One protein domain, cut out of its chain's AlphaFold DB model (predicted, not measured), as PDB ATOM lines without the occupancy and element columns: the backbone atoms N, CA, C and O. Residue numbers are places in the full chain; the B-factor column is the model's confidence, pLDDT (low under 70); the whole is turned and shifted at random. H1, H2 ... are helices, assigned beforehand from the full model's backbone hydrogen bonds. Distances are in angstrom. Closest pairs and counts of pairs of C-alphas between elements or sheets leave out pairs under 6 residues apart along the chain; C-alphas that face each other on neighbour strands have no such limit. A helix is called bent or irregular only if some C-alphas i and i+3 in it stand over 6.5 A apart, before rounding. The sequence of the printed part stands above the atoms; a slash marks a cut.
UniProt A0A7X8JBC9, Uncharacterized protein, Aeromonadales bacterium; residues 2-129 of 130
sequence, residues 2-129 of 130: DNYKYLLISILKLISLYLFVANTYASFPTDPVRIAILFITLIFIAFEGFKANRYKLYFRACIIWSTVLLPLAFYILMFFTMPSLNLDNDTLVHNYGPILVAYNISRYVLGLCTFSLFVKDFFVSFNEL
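What this domain is: This is residues 2 to 129 of the 130 residues of an uncharacterized protein of Aeromonadales bacterium (UniProt A0A7X8JBC9). Four helices form an elongated, two-layered bundle: H1 and the long H4 run side by side, opposite ways, over the helical hairpin of H2 and H3, in which H2 crosses H1 steeply. At the far end, residues 86 to 91, of which 89 to 91 belong to H4, stick out, and H4 has a kink of 80 degrees near residue 96. The printed part has 128 residues with four named helices, H1 to H4 in order, and no named strand; its class is all helix. It is only just compact, close to loose, with a radius of gyration of the C-alphas of 16.6 A and spans of 54 by 28 by 20 A.

Where its parts are: H1, residues 2 to 23, begins at C-alpha 2 (-51.190, -28.524, -25.721) and is 31.9 A long. H2, residues 32 to 54, measures 32.9 A. H3, residues 58 to 81, measures 32.5 A and has a kink of 34 degrees near residue 68; it is neither bent nor irregular, but only just: C-alphas 68 and 71 are 6.3 A apart. H4, residues 89 to 127, spans 48.8 A and ends at C-alpha 127 (-43.952, -38.755, -31.083); it is irregular, with C-alphas 95 and 98 8.2 A apart.

How they stand to each other: H1 touches H4 at a shallow tilt of 9 degrees, opposite ways; their closest C-alphas, of Ser 10 and Phe 122, are 5.1 A apart. With residues 13 to 23 alone, H1 touches H2 at a steep tilt of 52 degrees, closest at the C-alphas of Ser 16 and Thr 41, 5.3 A. H3 touches H2 with residues 58 to 68 alone, at a shallow tilt of 34 degrees, only just short of steep; the closest C-alphas, of Gly 49 and Ala 61, are 4.3 A apart. H3 and H4 form a second helical hairpin, at 22 degrees, H4 touching with residues 103 to 117 alone; the closest C-alphas are those of Thr 67 and Leu 110, 5.3 A. H1 and H3 are near each other, and H2 and H4 are apart. Every O i to N i+4 pair is within hydrogen-bond range in H1 and H2, against 18 of 20 in H3 and 33 of 35 in H4.

The domain as a whole: The C-alphas farthest apart, of Asp 2 and Thr 91, are 54.3 A apart. The printed part has no cut and no long link. Residue 2 and residues 82 to 95 have pLDDT under 70.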
ATOM      1  N   ASP A   2     -52.522 -29.145 -25.647       66.12
ATOM      2  CA  ASP A   2     -51.190 -28.524 -25.721       66.12
ATOM      3  C   ASP A   2     -50.207 -29.228 -26.675       66.12
ATOM      4  O   ASP A   2     -49.453 -28.549 -27.364       66.12
ATOM      5  N   ASN A   3     -50.276 -30.556 -26.831       71.62
ATOM      6  CA  ASN A   3     -49.366 -31.283 -27.738       71.62
ATOM      7  C   ASN A   3     -49.599 -30.937 -29.224       71.62
ATOM      8  O   ASN A   3     -48.648 -30.808 -29.994       71.62
ATOM      9  N   TYR A   4     -50.847 -30.649 -29.610       82.62
ATOM     10  CA  TYR A   4     -51.176 -30.162 -30.958       82.62
ATOM     11  C   TYR A   4     -50.546 -28.798 -31.263       82.62
ATOM     12  O   TYR A   4     -50.181 -28.522 -32.407       82.62
ATOM     13  N   LYS A   5     -50.382 -27.942 -30.247       86.38
ATOM     14  CA  LYS A   5     -49.746 -26.629 -30.400       86.38
ATOM     15  C   LYS A   5     -48.270 -26.772 -30.762       86.38
ATOM     16  O   LYS A   5     -47.793 -26.038 -31.626       86.38
ATOM     17  N   TYR A   6     -47.554 -27.711 -30.143       86.69
ATOM     18  CA  TYR A   6     -46.140 -27.951 -30.448       86.69
ATOM     19  C   TYR A   6     -45.951 -28.493 -31.865       86.69
ATOM     20  O   TYR A   6     -45.103 -27.982 -32.598       86.69
ATOM     21  N   LEU A   7     -46.804 -29.427 -32.294       89.56
ATOM     22  CA  LEU A   7     -46.796 -29.932 -33.666       89.56
ATOM     23  C   LEU A   7     -47.061 -28.815 -34.689       89.56
ATOM     24  O   LEU A   7     -46.314 -28.675 -35.658       89.56
ATOM     25  N   LEU A   8     -48.074 -27.974 -34.447       91.12
ATOM     26  CA  LEU A   8     -48.400 -26.843 -35.320       91.12
ATOM     27  C   LEU A   8     -47.229 -25.857 -35.428       91.12
ATOM     28  O   LEU A   8     -46.887 -25.420 -36.526       91.12
ATOM     29  N   ILE A   9     -46.579 -25.532 -34.306       91.81
ATOM     30  CA  ILE A   9     -45.395 -24.663 -34.295       91.81
ATOM     31  C   ILE A   9     -44.266 -25.286 -35.124       91.81
ATOM     32  O   ILE A   9     -43.648 -24.583 -35.921       91.81
ATOM     33  N   SER A  10     -44.007 -26.587 -34.987       92.50
ATOM     34  CA  SER A  10     -42.974 -27.284 -35.764       92.50
ATOM     35  C   SER A  10     -43.262 -27.267 -37.272       92.50
ATOM     36  O   SER A  10     -42.354 -27.014 -38.063       92.50
ATOM     37  N   ILE A  11     -44.526 -27.417 -37.683       93.56
ATOM     38  CA  ILE A  11     -44.940 -27.260 -39.089       93.56
ATOM     39  C   ILE A  11     -44.702 -25.821 -39.572       93.56
ATOM     40  O   ILE A  11     -44.129 -25.612 -40.643       93.56
ATOM     41  N   LEU A  12     -45.069 -24.817 -38.770       95.38
ATOM     42  CA  LEU A  12     -44.846 -23.407 -39.107       95.38
ATOM     43  C   LEU A  12     -43.357 -23.070 -39.272       95.38
ATOM     44  O   LEU A  12     -43.017 -22.265 -40.140       95.38
ATOM     45  N   LYS A  13     -42.458 -23.703 -38.504       94.88
ATOM     46  CA  LYS A  13     -41.000 -23.582 -38.697       94.88
ATOM     47  C   LYS A  13     -40.555 -24.095 -40.060       94.88
ATOM     48  O   LYS A  13     -39.783 -23.413 -40.733       94.88
ATOM     49  N   LEU A  14     -41.059 -25.251 -40.485       96.44
ATOM     50  CA  LEU A  14     -40.725 -25.832 -41.788       96.44
ATOM     51  C   LEU A  14     -41.243 -24.966 -42.943       96.44
ATOM     52  O   LEU A  14     -40.486 -24.667 -43.866       96.44
ATOM     53  N   ILE A  15     -42.491 -24.493 -42.858       96.56
ATOM     54  CA  ILE A  15     -43.085 -23.594 -43.863       96.56
ATOM     55  C   ILE A  15     -42.300 -22.281 -43.937       96.56
ATOM     56  O   ILE A  15     -41.961 -21.815 -45.024       96.56
ATOM     57  N   SER A  16     -41.969 -21.701 -42.782       96.38
ATOM     58  CA  SER A  16     -41.216 -20.448 -42.708       96.38
ATOM     59  C   SER A  16     -39.816 -20.595 -43.302       96.38
ATOM     60  O   SER A  16     -39.384 -19.725 -44.054       96.38
ATOM     61  N   LEU A  17     -39.126 -21.709 -43.028       96.75
ATOM     62  CA  LEU A  17     -37.823 -22.005 -43.624       96.75
ATOM     63  C   LEU A  17     -37.912 -22.164 -45.145       96.75
ATOM     64  O   LEU A  17     -37.083 -21.603 -45.858       96.75
ATOM     65  N   TYR A  18     -38.918 -22.887 -45.642       95.75
ATOM     66  CA  TYR A  18     -39.145 -23.037 -47.079       95.75
ATOM     67  C   TYR A  18     -39.343 -21.678 -47.758       95.75
ATOM     68  O   TYR A  18     -38.633 -21.358 -48.712       95.75
ATOM     69  N   LEU A  19     -40.253 -20.852 -47.232       95.81
ATOM     70  CA  LEU A  19     -40.526 -19.520 -47.770       95.81
ATOM     71  C   LEU A  19     -39.287 -18.621 -47.722       95.81
ATOM     72  O   LEU A  19     -39.015 -17.909 -48.689       95.81
ATOM     73  N   PHE A  20     -38.509 -18.683 -46.640       95.44
ATOM     74  CA  PHE A  20     -37.267 -17.929 -46.512       95.44
ATOM     75  C   PHE A  20     -36.242 -18.349 -47.569       95.44
ATOM     76  O   PHE A  20     -35.749 -17.510 -48.322       95.44
ATOM     77  N   VAL A  21     -35.947 -19.647 -47.692       93.62
ATOM     78  CA  VAL A  21     -34.976 -20.155 -48.677       93.62
ATOM     79  C   VAL A  21     -35.441 -19.859 -50.104       93.62
ATOM     80  O   VAL A  21     -34.638 -19.403 -50.916       93.62
ATOM     81  N   ALA A  22     -36.732 -20.026 -50.404       91.12
ATOM     82  CA  ALA A  22     -37.299 -19.752 -51.723       91.12
ATOM     83  C   ALA A  22     -37.184 -18.275 -52.133       91.12
ATOM     84  O   ALA A  22     -36.974 -17.990 -53.308       91.12
ATOM     85  N   ASN A  23     -37.267 -17.339 -51.182       91.56
ATOM     86  CA  ASN A  23     -37.249 -15.899 -51.463       91.56
ATOM     87  C   ASN A  23     -35.875 -15.236 -51.277       91.56
ATOM     88  O   ASN A  23     -35.695 -14.074 -51.648       91.56
ATOM     89  N   THR A  24     -34.885 -15.952 -50.742       89.94
ATOM     90  CA  THR A  24     -33.508 -15.462 -50.544       89.94
ATOM     91  C   THR A  24     -32.590 -15.758 -51.733       89.94
ATOM     92  O   THR A  24     -31.413 -16.029 -51.564       89.94
ATOM     93  N   TYR A  25     -33.102 -15.791 -52.963       81.94
ATOM     94  CA  TYR A  25     -32.244 -16.026 -54.130       81.94
ATOM     95  C   TYR A  25     -31.361 -14.817 -54.442       81.94
ATOM     96  O   TYR A  25     -31.618 -13.708 -53.974       81.94
ATOM     97  N   ALA A  26     -30.308 -15.064 -55.224       77.62
ATOM     98  CA  ALA A  26     -29.230 -14.129 -55.546       77.62
ATOM     99  C   ALA A  26     -29.662 -12.998 -56.502       77.62
ATOM    100  O   ALA A  26     -29.084 -12.795 -57.564       77.62
ATOM    101  N   SER A  27     -30.720 -12.285 -56.144       76.00
ATOM    102  CA  SER A  27     -31.124 -11.029 -56.754       76.00
ATOM    103  C   SER A  27     -31.690 -10.128 -55.668       76.00
ATOM    104  O   SER A  27     -32.302 -10.608 -54.705       76.00
ATOM    105  N   PHE A  28     -31.492  -8.821 -55.821       76.06
ATOM    106  CA  PHE A  28     -32.017  -7.865 -54.860       76.06
ATOM    107  C   PHE A  28     -33.554  -7.944 -54.835       76.06
ATOM    108  O   PHE A  28     -34.179  -7.964 -55.900       76.06
ATOM    109  N   PRO A  29     -34.192  -8.035 -53.656       78.75
ATOM    110  CA  PRO A  29     -35.643  -8.062 -53.571       78.75
ATOM    111  C   PRO A  29     -36.202  -6.676 -53.914       78.75
ATOM    112  O   PRO A  29     -36.093  -5.745 -53.125       78.75
ATOM    113  N   THR A  30     -36.784  -6.541 -55.104       79.12
ATOM    114  CA  THR A  30     -37.447  -5.308 -55.566       79.12
ATOM    115  C   THR A  30     -38.959  -5.342 -55.357       79.12
ATOM    116  O   THR A  30     -39.590  -4.300 -55.212       79.12
ATOM    117  N   ASP A  31     -39.538  -6.541 -55.315       85.62
ATOM    118  CA  ASP A  31     -40.971  -6.743 -55.143       85.62
ATOM    119  C   ASP A  31     -41.403  -6.607 -53.661       85.62
ATOM    120  O   ASP A  31     -40.829  -7.279 -52.792       85.62
ATOM    121  N   PRO A  32     -42.429  -5.789 -53.344       88.06
ATOM    122  CA  PRO A  32     -42.900  -5.586 -51.973       88.06
ATOM    123  C   PRO A  32     -43.391  -6.862 -51.277       88.06
ATOM    124  O   PRO A  32     -43.196  -7.011 -50.069       88.06
ATOM    125  N   VAL A  33     -44.004  -7.796 -52.012       90.50
ATOM    126  CA  VAL A  33     -44.502  -9.063 -51.453       90.50
ATOM    127  C   VAL A  33     -43.323  -9.940 -51.046       90.50
ATOM    128  O   VAL A  33     -43.297 -10.461 -49.928       90.50
ATOM    129  N   ARG A  34     -42.298 -10.039 -51.901       88.31
ATOM    130  CA  ARG A  34     -41.047 -10.738 -51.576       88.31
ATOM    131  C   ARG A  34     -40.382 -10.143 -50.336       88.31
ATOM    132  O   ARG A  34     -39.960 -10.898 -49.461       88.31
ATOM    133  N   ILE A  35     -40.309  -8.815 -50.231       89.12
ATOM    134  CA  ILE A  35     -39.737  -8.130 -49.060       89.12
ATOM    135  C   ILE A  35     -40.527  -8.477 -47.792       89.12
ATOM    136  O   ILE A  35     -39.922  -8.838 -46.781       89.12
ATOM    137  N   ALA A  36     -41.860  -8.431 -47.840       93.06
ATOM    138  CA  ALA A  36     -42.707  -8.767 -46.698       93.06
ATOM    139  C   ALA A  36     -42.518 -10.226 -46.246       93.06
ATOM    140  O   ALA A  36     -42.316 -10.482 -45.057       93.06
ATOM    141  N   ILE A  37     -42.512 -11.179 -47.188       93.94
ATOM    142  CA  ILE A  37     -42.264 -12.600 -46.896       93.94
ATOM    143  C   ILE A  37     -40.891 -12.775 -46.247       93.94
ATOM    144  O   ILE A  37     -40.779 -13.454 -45.223       93.94
ATOM    145  N   LEU A  38     -39.852 -12.146 -46.806       93.25
ATOM    146  CA  LEU A  38     -38.500 -12.197 -46.259       93.25
ATOM    147  C   LEU A  38     -38.454 -11.654 -44.834       93.25
ATOM    148  O   LEU A  38     -37.899 -12.316 -43.970       93.25
ATOM    149  N   PHE A  39     -39.064 -10.502 -44.565       93.56
ATOM    150  CA  PHE A  39     -39.018  -9.882 -43.242       93.56
ATOM    151  C   PHE A  39     -39.734 -10.728 -42.179       93.56
ATOM    152  O   PHE A  39     -39.190 -10.969 -41.101       93.56
ATOM    153  N   ILE A  40     -40.926 -11.243 -42.501       95.19
ATOM    154  CA  ILE A  40     -41.718 -12.087 -41.593       95.19
ATOM    155  C   ILE A  40     -40.973 -13.388 -41.283       95.19
ATOM    156  O   ILE A  40     -40.797 -13.753 -40.118       95.19
ATOM    157  N   THR A  41     -40.511 -14.085 -42.323       95.88
ATOM    158  CA  THR A  41     -39.815 -15.368 -42.159       95.88
ATOM    159  C   THR A  41     -38.450 -15.195 -41.497       95.88
ATOM    160  O   THR A  41     -38.069 -16.022 -40.669       95.88
ATOM    161  N   LEU A  42     -37.754 -14.085 -41.760       95.31
ATOM    162  CA  LEU A  42     -36.507 -13.716 -41.096       95.31
ATOM    163  C   LEU A  42     -36.689 -13.563 -39.589       95.31
ATOM    164  O   LEU A  42     -35.946 -14.184 -38.831       95.31
ATOM    165  N   ILE A  43     -37.677 -12.778 -39.145       95.81
ATOM    166  CA  ILE A  43     -37.955 -12.581 -37.714       95.81
ATOM    167  C   ILE A  43     -38.270 -13.923 -37.055       95.81
ATOM    168  O   ILE A  43     -37.730 -14.242 -35.993       95.81
ATOM    169  N   PHE A  44     -39.110 -14.730 -37.705       95.75
ATOM    170  CA  PHE A  44     -39.527 -16.022 -37.178       95.75
ATOM    171  C   PHE A  44     -38.345 -16.991 -37.004       95.75
ATOM    172  O   PHE A  44     -38.169 -17.571 -35.933       95.75
ATOM    173  N   ILE A  45     -37.489 -17.129 -38.021       96.12
ATOM    174  CA  ILE A  45     -36.322 -18.025 -37.976       96.12
ATOM    175  C   ILE A  45     -35.254 -17.481 -37.014       96.12
ATOM    176  O   ILE A  45     -34.699 -18.240 -36.218       96.12
ATOM    177  N   ALA A  46     -34.995 -16.170 -37.018       96.19
ATOM    178  CA  ALA A  46     -34.042 -15.543 -36.100       96.19
ATOM    179  C   ALA A  46     -34.433 -15.758 -34.631       96.19
ATOM    180  O   ALA A  46     -33.569 -16.010 -33.783       96.19
ATOM    181  N   PHE A  47     -35.737 -15.720 -34.337       96.44
ATOM    182  CA  PHE A  47     -36.270 -15.992 -33.007       96.44
ATOM    183  C   PHE A  47     -36.016 -17.437 -32.552       96.44
ATOM    184  O   PHE A  47     -35.707 -17.665 -31.381       96.44
ATOM    185  N   GLU A  48     -36.054 -18.418 -33.458       95.56
ATOM    186  CA  GLU A  48     -35.672 -19.801 -33.137       95.56
ATOM    187  C   GLU A  48     -34.179 -19.927 -32.798       95.56
ATOM    188  O   GLU A  48     -33.816 -20.663 -31.876       95.56
ATOM    189  N   GLY A  49     -33.314 -19.153 -33.460       95.19
ATOM    190  CA  GLY A  49     -31.897 -19.049 -33.096       95.19
ATOM    191  C   GLY A  49     -31.701 -18.428 -31.708       95.19
ATOM    192  O   GLY A  49     -30.942 -18.951 -30.890       95.19
ATOM    193  N   PHE A  50     -32.465 -17.376 -31.391       96.56
ATOM    194  CA  PHE A  50     -32.463 -16.749 -30.065       96.56
ATOM    195  C   PHE A  50     -32.902 -17.716 -28.960       96.56
ATOM    196  O   PHE A  50     -32.233 -17.818 -27.928       96.56
ATOM    197  N   LYS A  51     -33.983 -18.478 -29.178       95.06
ATOM    198  CA  LYS A  51     -34.407 -19.534 -28.247       95.06
ATOM    199  C   LYS A  51     -33.307 -20.568 -28.049       95.06
ATOM    200  O   LYS A  51     -32.954 -20.852 -26.908       95.06
ATOM    201  N   ALA A  52     -32.739 -21.101 -29.132       93.94
ATOM    202  CA  ALA A  52     -31.674 -22.097 -29.054       93.94
ATOM    203  C   ALA A  52     -30.479 -21.590 -28.227       93.94
ATOM    204  O   ALA A  52     -29.981 -22.313 -27.365       93.94
ATOM    205  N   ASN A  53     -30.081 -20.327 -28.413       95.12
ATOM    206  CA  ASN A  53     -29.018 -19.705 -27.628       95.12
ATOM    207  C   ASN A  53     -29.379 -19.594 -26.137       95.12
ATOM    208  O   ASN A  53     -28.564 -19.924 -25.276       95.12
ATOM    209  N   ARG A  54     -30.620 -19.199 -25.815       95.75
ATOM    210  CA  ARG A  54     -31.112 -19.129 -24.426       95.75
ATOM    211  C   ARG A  54     -31.039 -20.486 -23.717       95.75
ATOM    212  O   ARG A  54     -30.723 -20.532 -22.532       95.75
ATOM    213  N   TYR A  55     -31.279 -21.580 -24.439       93.88
ATOM    214  CA  TYR A  55     -31.141 -22.953 -23.935       93.88
ATOM    215  C   TYR A  55     -29.709 -23.515 -24.037       93.88
ATOM    216  O   TYR A  55     -29.515 -24.714 -23.860       93.88
ATOM    217  N   LYS A  56     -28.698 -22.674 -24.309       93.31
ATOM    218  CA  LYS A  56     -27.278 -23.052 -24.460       93.31
ATOM    219  C   LYS A  56     -27.002 -24.054 -25.592       93.31
ATOM    220  O   LYS A  56     -25.965 -24.712 -25.617       93.31
ATOM    221  N   LEU A  57     -27.897 -24.145 -26.577       93.06
ATOM    222  CA  LEU A  57     -27.716 -24.949 -27.788       93.06
ATOM    223  C   LEU A  57     -26.931 -24.141 -28.835       93.06
ATOM    224  O   LEU A  57     -27.442 -23.833 -29.912       93.06
ATOM    225  N   TYR A  58     -25.690 -23.768 -28.509       93.94
ATOM    226  CA  TYR A  58     -24.897 -22.804 -29.288       93.94
ATOM    227  C   TYR A  58     -24.682 -23.218 -30.745       93.94
ATOM    228  O   TYR A  58     -24.821 -22.393 -31.641       93.94
ATOM    229  N   PHE A  59     -24.411 -24.502 -30.999       94.31
ATOM    230  CA  PHE A  59     -24.235 -25.013 -32.361       94.31
ATOM    231  C   PHE A  59     -25.499 -24.822 -33.211       94.31
ATOM    232  O   PHE A  59     -25.441 -24.322 -34.334       94.31
ATOM    233  N   ARG A  60     -26.665 -25.143 -32.637       94.94
ATOM    234  CA  ARG A  60     -27.971 -24.944 -33.272       94.94
ATOM    235  C   ARG A  60     -28.251 -23.462 -33.516       94.94
ATOM    236  O   ARG A  60     -28.696 -23.104 -34.601       94.94
ATOM    237  N   ALA A  61     -27.985 -22.613 -32.525       95.62
ATOM    238  CA  ALA A  61     -28.161 -21.170 -32.654       95.62
ATOM    239  C   ALA A  61     -27.281 -20.590 -33.771       95.62
ATOM    240  O   ALA A  61     -27.777 -19.825 -34.591       95.62
ATOM    241  N   CYS A  62     -26.017 -21.020 -33.846       96.44
ATOM    242  CA  CYS A  62     -25.069 -20.602 -34.873       96.44
ATOM    243  C   CYS A  62     -25.583 -20.943 -36.278       96.44
ATOM    244  O   CYS A  62     -25.711 -20.045 -37.100       96.44
ATOM    245  N   ILE A  63     -25.992 -22.192 -36.528       97.00
ATOM    246  CA  ILE A  63     -26.537 -22.608 -37.834       97.00
ATOM    247  C   ILE A  63     -27.769 -21.778 -38.227       97.00
ATOM    248  O   ILE A  63     -27.858 -21.289 -39.358       97.00
ATOM    249  N   ILE A  64     -28.713 -21.597 -37.297       96.81
ATOM    250  CA  ILE A  64     -29.948 -20.850 -37.563       96.81
ATOM    251  C   ILE A  64     -29.630 -19.380 -37.867       96.81
ATOM    252  O   ILE A  64     -30.128 -18.829 -38.847       96.81
ATOM    253  N   TRP A  65     -28.770 -18.741 -37.073       97.31
ATOM    254  CA  TRP A  65     -28.384 -17.352 -37.308       97.31
ATOM    255  C   TRP A  65     -27.547 -17.176 -38.570       97.31
ATOM    256  O   TRP A  65     -27.799 -16.230 -39.304       97.31
ATOM    257  N   SER A  66     -26.631 -18.091 -38.892       96.94
ATOM    258  CA  SER A  66     -25.909 -18.068 -40.168       96.94
ATOM    259  C   SER A  66     -26.866 -18.145 -41.356       96.94
ATOM    260  O   SER A  66     -26.687 -17.412 -42.326       96.94
ATOM    261  N   THR A  67     -27.918 -18.969 -41.264       96.50
ATOM    262  CA  THR A  67     -28.958 -19.067 -42.303       96.50
ATOM    263  C   THR A  67     -29.647 -17.722 -42.534       96.50
ATOM    264  O   THR A  67     -29.894 -17.351 -43.676       96.50
ATOM    265  N   VAL A  68     -29.914 -16.968 -41.465       95.75
ATOM    266  CA  VAL A  68     -30.574 -15.656 -41.534       95.75
ATOM    267  C   VAL A  68     -29.628 -14.536 -41.975       95.75
ATOM    268  O   VAL A  68     -29.998 -13.687 -42.785       95.75
ATOM    269  N   LEU A  69     -28.411 -14.515 -41.434       95.25
ATOM    270  CA  LEU A  69     -27.447 -13.437 -41.642       95.25
ATOM    271  C   LEU A  69     -26.800 -13.491 -43.025       95.25
ATOM    272  O   LEU A  69     -26.458 -12.439 -43.556       95.25
ATOM    273  N   LEU A  70     -26.653 -14.676 -43.626       94.56
ATOM    274  CA  LEU A  70     -26.022 -14.817 -44.939       94.56
ATOM    275  C   LEU A  70     -26.752 -13.997 -46.031       94.56
ATOM    276  O   LEU A  70     -26.087 -13.202 -46.697       94.56
ATOM    277  N   PRO A  71     -28.086 -14.105 -46.216       92.00
ATOM    278  CA  PRO A  71     -28.829 -13.240 -47.135       92.00
ATOM    279  C   PRO A  71     -28.702 -11.750 -46.830       92.00
ATOM    280  O   PRO A  71     -28.525 -10.966 -47.754       92.00
ATOM    281  N   LEU A  72     -28.741 -11.353 -45.555       90.88
ATOM    282  CA  LEU A  72     -28.584  -9.947 -45.172       90.88
ATOM    283  C   LEU A  72     -27.205  -9.409 -45.558       90.88
ATOM    284  O   LEU A  72     -27.115  -8.364 -46.195       90.88
ATOM    285  N   ALA A  73     -26.141 -10.137 -45.216       91.31
ATOM    286  CA  ALA A  73     -24.774  -9.768 -45.563       91.31
ATOM    287  C   ALA A  73     -24.593  -9.673 -47.083       91.31
ATOM    288  O   ALA A  73     -23.978  -8.729 -47.575       91.31
ATOM    289  N   PHE A  74     -25.181 -10.611 -47.826       90.12
ATOM    290  CA  PHE A  74     -25.149 -10.608 -49.282       90.12
ATOM    291  C   PHE A  74     -25.896  -9.407 -49.887       90.12
ATOM    292  O   PHE A  74     -25.358  -8.735 -50.762       90.12
ATOM    293  N   TYR A  75     -27.093  -9.074 -49.396       87.50
ATOM    294  CA  TYR A  75     -27.843  -7.911 -49.881       87.50
ATOM    295  C   TYR A  75     -27.171  -6.583 -49.528       87.50
ATOM    296  O   TYR A  75     -27.172  -5.672 -50.352       87.50
ATOM    297  N   ILE A  76     -26.565  -6.480 -48.343       87.38
ATOM    298  CA  ILE A  76     -25.764  -5.316 -47.950       87.38
ATOM    299  C   ILE A  76     -24.561  -5.171 -48.888       87.38
ATOM    300  O   ILE A  76     -24.315  -4.084 -49.407       87.38
ATOM    301  N   LEU A  77     -23.843  -6.268 -49.154       84.62
ATOM    302  CA  LEU A  77     -22.723  -6.272 -50.091       84.62
ATOM    303  C   LEU A  77     -23.174  -5.811 -51.481       84.62
ATOM    304  O   LEU A  77     -22.549  -4.920 -52.049       84.62
ATOM    305  N   MET A  78     -24.270  -6.363 -52.008       80.31
ATOM    306  CA  MET A  78     -24.834  -5.944 -53.293       80.31
ATOM    307  C   MET A  78     -25.200  -4.458 -53.310       80.31
ATOM    308  O   MET A  78     -24.847  -3.766 -54.257       80.31
ATOM    309  N   PHE A  79     -25.853  -3.954 -52.261       80.94
ATOM    310  CA  PHE A  79     -26.250  -2.549 -52.162       80.94
ATOM    311  C   PHE A  79     -25.049  -1.593 -52.236       80.94
ATOM    312  O   PHE A  79     -25.126  -0.560 -52.893       80.94
ATOM    313  N   PHE A  80     -23.922  -1.945 -51.607       80.56
ATOM    314  CA  PHE A  80     -22.711  -1.118 -51.635       80.56
ATOM    315  C   PHE A  80     -21.847  -1.308 -52.887       80.56
ATOM    316  O   PHE A  80     -21.105  -0.400 -53.255       80.56
ATOM    317  N   THR A  81     -21.903  -2.477 -53.528       74.94
ATOM    318  CA  THR A  81     -21.025  -2.815 -54.664       74.94
ATOM    319  C   THR A  81     -21.672  -2.608 -56.031       74.94
ATOM    320  O   THR A  81     -20.946  -2.514 -57.017       74.94
ATOM    321  N   MET A  82     -23.002  -2.492 -56.105       67.31
ATOM    322  CA  MET A  82     -23.753  -2.249 -57.342       67.31
ATOM    323  C   MET A  82     -24.454  -0.882 -57.282       67.31
ATOM    324  O   MET A  82     -25.648  -0.813 -56.994       67.31
ATOM    325  N   PRO A  83     -23.731   0.225 -57.549       52.72
ATOM    326  CA  PRO A  83     -24.270   1.585 -57.446       52.72
ATOM    327  C   PRO A  83     -25.362   1.918 -58.480       52.72
ATOM    328  O   PRO A  83     -26.007   2.957 -58.368       52.72
ATOM    329  N   SER A  84     -25.624   1.045 -59.458       53.06
ATOM    330  CA  SER A  84     -26.801   1.123 -60.321       53.06
ATOM    331  C   SER A  84     -27.536  -0.220 -60.349       53.06
ATOM    332  O   SER A  84     -27.046  -1.219 -60.865       53.06
ATOM    333  N   LEU A  85     -28.779  -0.225 -59.862       50.81
ATOM    334  CA  LEU A  85     -29.750  -1.326 -60.007       50.81
ATOM    335  C   LEU A  85     -30.136  -1.624 -61.481       50.81
ATOM    336  O   LEU A  85     -31.017  -2.441 -61.723       50.81
ATOM    337  N   ASN A  86     -29.468  -0.981 -62.448       50.84
ATOM    338  CA  ASN A  86     -29.669  -1.085 -63.898       50.84
ATOM    339  C   ASN A  86     -28.459  -1.723 -64.612       50.84
ATOM    340  O   ASN A  86     -28.198  -1.421 -65.775       50.84
ATOM    341  N   LEU A  87     -27.662  -2.539 -63.919       52.22
ATOM    342  CA  LEU A  87     -26.655  -3.366 -64.585       52.22
ATOM    343  C   LEU A  87     -27.365  -4.460 -65.384       52.22
ATOM    344  O   LEU A  87     -28.162  -5.217 -64.830       52.22
ATOM    345  N   ASP A  88     -27.072  -4.523 -66.682       56.78
ATOM    346  CA  ASP A  88     -27.565  -5.572 -67.569       56.78
ATOM    347  C   ASP A  88     -27.204  -6.949 -66.985       56.78
ATOM    348  O   ASP A  88     -26.091  -7.133 -66.475       56.78
ATOM    349  N   ASN A  89     -28.113  -7.927 -67.050       58.31
ATOM    350  CA  ASN A  89     -27.906  -9.249 -66.430       58.31
ATOM    351  C   ASN A  89     -26.571  -9.895 -66.855       58.31
ATOM    352  O   ASN A  89     -25.919 -10.551 -66.041       58.31
ATOM    353  N   ASP A  90     -26.124  -9.637 -68.085       59.78
ATOM    354  CA  ASP A  90     -24.853 -10.135 -68.614       59.78
ATOM    355  C   ASP A  90     -23.628  -9.527 -67.914       59.78
ATOM    356  O   ASP A  90     -22.683 -10.246 -67.590       59.78
ATOM    357  N   THR A  91     -23.640  -8.231 -67.582       60.94
ATOM    358  CA  THR A  91     -22.524  -7.598 -66.843       60.94
ATOM    359  C   THR A  91     -22.495  -8.018 -65.376       60.94
ATOM    360  O   THR A  91     -21.423  -8.133 -64.775       60.94
ATOM    361  N   LEU A  92     -23.663  -8.309 -64.806       64.00
ATOM    362  CA  LEU A  92     -23.816  -8.776 -63.431       64.00
ATOM    363  C   LEU A  92     -23.273 -10.206 -63.269       64.00
ATOM    364  O   LEU A  92     -22.502 -10.481 -62.346       64.00
ATOM    365  N   VAL A  93     -23.586 -11.103 -64.209       64.50
ATOM    366  CA  VAL A  93     -23.060 -12.478 -64.228       64.50
ATOM    367  C   VAL A  93     -21.565 -12.504 -64.548       64.50
ATOM    368  O   VAL A  93     -20.822 -13.241 -63.901       64.50
ATOM    369  N   HIS A  94     -21.093 -11.683 -65.486       66.88
ATOM    370  CA  HIS A  94     -19.689 -11.715 -65.904       66.88
ATOM    371  C   HIS A  94     -18.726 -11.189 -64.825       66.88
ATOM    372  O   HIS A  94     -17.613 -11.701 -64.695       66.88
ATOM    373  N   ASN A  95     -19.150 -10.207 -64.021       69.19
ATOM    374  CA  ASN A  95     -18.315  -9.619 -62.966       69.19
ATOM    375  C   ASN A  95     -18.536 -10.257 -61.584       69.19
ATOM    376  O   ASN A  95     -17.608 -10.298 -60.777       69.19
ATOM    377  N   TYR A  96     -19.739 -10.775 -61.302       76.12
ATOM    378  CA  TYR A  96     -20.120 -11.259 -59.965       76.12
ATOM    379  C   TYR A  96     -20.619 -12.711 -59.938       76.12
ATOM    380  O   TYR A  96     -20.968 -13.217 -58.869       76.12
ATOM    381  N   GLY A  97     -20.609 -13.421 -61.070       78.19
ATOM    382  CA  GLY A  97     -21.047 -14.816 -61.200       78.19
ATOM    383  C   GLY A  97     -20.500 -15.762 -60.124       78.19
ATOM    384  O   GLY A  97     -21.297 -16.442 -59.472       78.19
ATOM    385  N   PRO A  98     -19.182 -15.777 -59.840       84.12
ATOM    386  CA  PRO A  98     -18.625 -16.622 -58.783       84.12
ATOM    387  C   PRO A  98     -19.216 -16.338 -57.393       84.12
ATOM    388  O   PRO A  98     -19.489 -17.269 -56.635       84.12
ATOM    389  N   ILE A  99     -19.472 -15.065 -57.070       84.25
ATOM    390  CA  ILE A  99     -20.048 -14.646 -55.783       84.25
ATOM    391  C   ILE A  99     -21.517 -15.083 -55.694       84.25
ATOM    392  O   ILE A  99     -21.941 -15.606 -54.664       84.25
ATOM    393  N   LEU A 100     -22.280 -14.941 -56.784       84.62
ATOM    394  CA  LEU A 100     -23.674 -15.392 -56.873       84.62
ATOM    395  C   LEU A 100     -23.799 -16.910 -56.679       84.62
ATOM    396  O   LEU A 100     -24.689 -17.384 -55.967       84.62
ATOM    397  N   VAL A 101     -22.897 -17.682 -57.290       87.94
ATOM    398  CA  VAL A 101     -22.855 -19.145 -57.154       87.94
ATOM    399  C   VAL A 101     -22.488 -19.542 -55.725       87.94
ATOM    400  O   VAL A 101     -23.211 -20.327 -55.108       87.94
ATOM    401  N   ALA A 102     -21.421 -18.964 -55.166       89.69
ATOM    402  CA  ALA A 102     -20.984 -19.245 -53.799       89.69
ATOM    403  C   ALA A 102     -22.075 -18.919 -52.767       89.69
ATOM    404  O   ALA A 102     -22.317 -19.705 -51.845       89.69
ATOM    405  N   TYR A 103     -22.784 -17.802 -52.952       91.94
ATOM    406  CA  TYR A 103     -23.929 -17.430 -52.130       91.94
ATOM    407  C   TYR A 103     -25.054 -18.466 -52.212       91.94
ATOM    408  O   TYR A 103     -25.527 -18.939 -51.178       91.94
ATOM    409  N   ASN A 104     -25.461 -18.864 -53.422       91.25
ATOM    410  CA  ASN A 104     -26.536 -19.838 -53.602       91.25
ATOM    411  C   ASN A 104     -26.197 -21.195 -52.976       91.25
ATOM    412  O   ASN A 104     -27.036 -21.759 -52.277       91.25
ATOM    413  N   ILE A 105     -24.971 -21.691 -53.172       93.12
ATOM    414  CA  ILE A 105     -24.507 -22.940 -52.550       93.12
ATOM    415  C   ILE A 105     -24.565 -22.815 -51.026       93.12
ATOM    416  O   ILE A 105     -25.175 -23.651 -50.361       93.12
ATOM    417  N   SER A 106     -24.001 -21.739 -50.473       93.94
ATOM    418  CA  SER A 106     -23.984 -21.501 -49.024       93.94
ATOM    419  C   SER A 106     -25.397 -21.413 -48.441       93.94
ATOM    420  O   SER A 106     -25.677 -22.005 -47.400       93.94
ATOM    421  N   ARG A 107     -26.316 -20.740 -49.144       93.81
ATOM    422  CA  ARG A 107     -27.735 -20.639 -48.782       93.81
ATOM    423  C   ARG A 107     -28.398 -22.010 -48.712       93.81
ATOM    424  O   ARG A 107     -29.082 -22.290 -47.731       93.81
ATOM    425  N   TYR A 108     -28.208 -22.864 -49.718       93.88
ATOM    426  CA  TYR A 108     -28.807 -24.201 -49.720       93.88
ATOM    427  C   TYR A 108     -28.205 -25.103 -48.643       93.88
ATOM    428  O   TYR A 108     -28.953 -25.793 -47.957       93.88
ATOM    429  N   VAL A 109     -26.887 -25.058 -48.436       96.44
ATOM    430  CA  VAL A 109     -26.217 -25.833 -47.380       96.44
ATOM    431  C   VAL A 109     -26.736 -25.430 -45.997       96.44
ATOM    432  O   VAL A 109     -27.168 -26.286 -45.228       96.44
ATOM    433  N   LEU A 110     -26.769 -24.132 -45.688       96.50
ATOM    434  CA  LEU A 110     -27.297 -23.633 -44.414       96.50
ATOM    435  C   LEU A 110     -28.797 -23.919 -44.260       96.50
ATOM    436  O   LEU A 110     -29.242 -24.319 -43.182       96.50
ATOM    437  N   GLY A 111     -29.561 -23.789 -45.347       96.38
ATOM    438  CA  GLY A 111     -30.970 -24.166 -45.404       96.38
ATOM    439  C   GLY A 111     -31.194 -25.639 -45.058       96.38
ATOM    440  O   GLY A 111     -32.048 -25.936 -44.227       96.38
ATOM    441  N   LEU A 112     -30.394 -26.556 -45.613       97.06
ATOM    442  CA  LEU A 112     -30.459 -27.994 -45.319       97.06
ATOM    443  C   LEU A 112     -30.062 -28.317 -43.871       97.06
ATOM    444  O   LEU A 112     -30.714 -29.135 -43.214       97.06
ATOM    445  N   CYS A 113     -29.034 -27.654 -43.341       97.38
ATOM    446  CA  CYS A 113     -28.642 -27.792 -41.939       97.38
ATOM    447  C   CYS A 113     -29.771 -27.342 -40.996       97.38
ATOM    448  O   CYS A 113     -30.142 -28.071 -40.074       97.38
ATOM    449  N   THR A 114     -30.371 -26.174 -41.251       97.25
ATOM    450  CA  THR A 114     -31.511 -25.664 -40.471       97.25
ATOM    451  C   THR A 114     -32.750 -26.544 -40.628       97.25
ATOM    452  O   THR A 114     -33.435 -26.822 -39.643       97.25
ATOM    453  N   PHE A 115     -32.999 -27.060 -41.832       97.62
ATOM    454  CA  PHE A 115     -34.086 -27.999 -42.101       97.62
ATOM    455  C   PHE A 115     -33.943 -29.263 -41.256       97.62
ATOM    456  O   PHE A 115     -34.888 -29.650 -40.579       97.62
ATOM    457  N   SER A 116     -32.746 -29.848 -41.202       96.69
ATOM    458  CA  SER A 116     -32.475 -31.050 -40.405       96.69
ATOM    459  C   SER A 116     -32.772 -30.837 -38.913       96.69
ATOM    460  O   SER A 116     -33.328 -31.711 -38.247       96.69
ATOM    461  N   LEU A 117     -32.459 -29.646 -38.387       95.81
ATOM    462  CA  LEU A 117     -32.764 -29.269 -37.005       95.81
ATOM    463  C   LEU A 117     -34.276 -29.137 -36.761       95.81
ATOM    464  O   LEU A 117     -34.770 -29.593 -35.732       95.81
ATOM    465  N   PHE A 118     -35.018 -28.537 -37.695       95.94
ATOM    466  CA  PHE A 118     -36.472 -28.368 -37.576       95.94
ATOM    467  C   PHE A 118     -37.251 -29.665 -37.812       95.94
ATOM    468  O   PHE A 118     -38.254 -29.900 -37.147       95.94
ATOM    469  N   VAL A 119     -36.777 -30.541 -38.697       96.00
ATOM    470  CA  VAL A 119     -37.357 -31.875 -38.898       96.00
ATOM    471  C   VAL A 119     -37.194 -32.729 -37.643       96.00
ATOM    472  O   VAL A 119     -38.130 -33.422 -37.248       96.00
ATOM    473  N   LYS A 120     -36.045 -32.641 -36.965       93.25
ATOM    474  CA  LYS A 120     -35.860 -33.301 -35.669       93.25
ATOM    475  C   LYS A 120     -36.886 -32.816 -34.640       93.25
ATOM    476  O   LYS A 120     -37.506 -33.650 -33.988       93.25
ATOM    477  N   ASP A 121     -37.089 -31.501 -34.515       89.62
ATOM    478  CA  ASP A 121     -38.128 -30.940 -33.634       89.62
ATOM    479  C   ASP A 121     -39.524 -31.470 -34.000       89.62
ATOM    480  O   ASP A 121     -40.293 -31.838 -33.116       89.62
ATOM    481  N   PHE A 122     -39.841 -31.534 -35.296       93.25
ATOM    482  CA  PHE A 122     -41.120 -32.041 -35.784       93.25
ATOM    483  C   PHE A 122     -41.364 -33.493 -35.362       93.25
ATOM    484  O   PHE A 122     -42.421 -33.785 -34.810       93.25
ATOM    485  N   PHE A 123     -40.389 -34.387 -35.553       93.62
ATOM    486  CA  PHE A 123     -40.529 -35.788 -35.147       93.62
ATOM    487  C   PHE A 123     -40.656 -35.957 -33.633       93.62
ATOM    488  O   PHE A 123     -41.431 -36.797 -33.184       93.62
ATOM    489  N   VAL A 124     -39.949 -35.147 -32.840       90.50
ATOM    490  CA  VAL A 124     -40.115 -35.148 -31.378       90.50
ATOM    491  C   VAL A 124     -41.540 -34.739 -31.006       90.50
ATOM    492  O   VAL A 124     -42.210 -35.472 -30.286       90.50
ATOM    493  N   SER A 125     -42.047 -33.632 -31.560       88.25
ATOM    494  CA  SER A 125     -43.424 -33.182 -31.306       88.25
ATOM    495  C   SER A 125     -44.486 -34.173 -31.793       88.25
ATOM    496  O   SER A 125     -45.557 -34.259 -31.201       88.25
ATOM    497  N   PHE A 126     -44.215 -34.901 -32.879       88.38
ATOM    498  CA  PHE A 126     -45.112 -35.927 -33.406       88.38
ATOM    499  C   PHE A 126     -45.170 -37.156 -32.491       88.38
ATOM    500  O   PHE A 126     -46.257 -37.643 -32.196       88.38
ATOM    501  N   ASN A 127     -44.018 -37.618 -31.999       86.81
ATOM    502  CA  ASN A 127     -43.952 -38.755 -31.083       86.81
ATOM    503  C   ASN A 127     -44.593 -38.447 -29.724       86.81
ATOM    504  O   ASN A 127     -45.191 -39.331 -29.141       86.81
ATOM    505  N   GLU A 128     -44.520 -37.208 -29.230       80.12
ATOM    506  CA  GLU A 128     -45.207 -36.786 -27.994       80.12
ATOM    507  C   GLU A 128     -46.743 -36.701 -28.139       80.12
ATOM    508  O   GLU A 128     -47.462 -36.485 -27.159       80.12
ATOM    509  N   LEU A 129     -47.262 -36.816 -29.365       74.56
ATOM    510  CA  LEU A 129     -48.696 -36.834 -29.652       74.56
ATOM    511  C   LEU A 129     -49.297 -38.254 -29.588       74.56
ATOM    512  O   LEU A 129     -50.519 -38.369 -29.472       74.56
TER     513      LEU A 129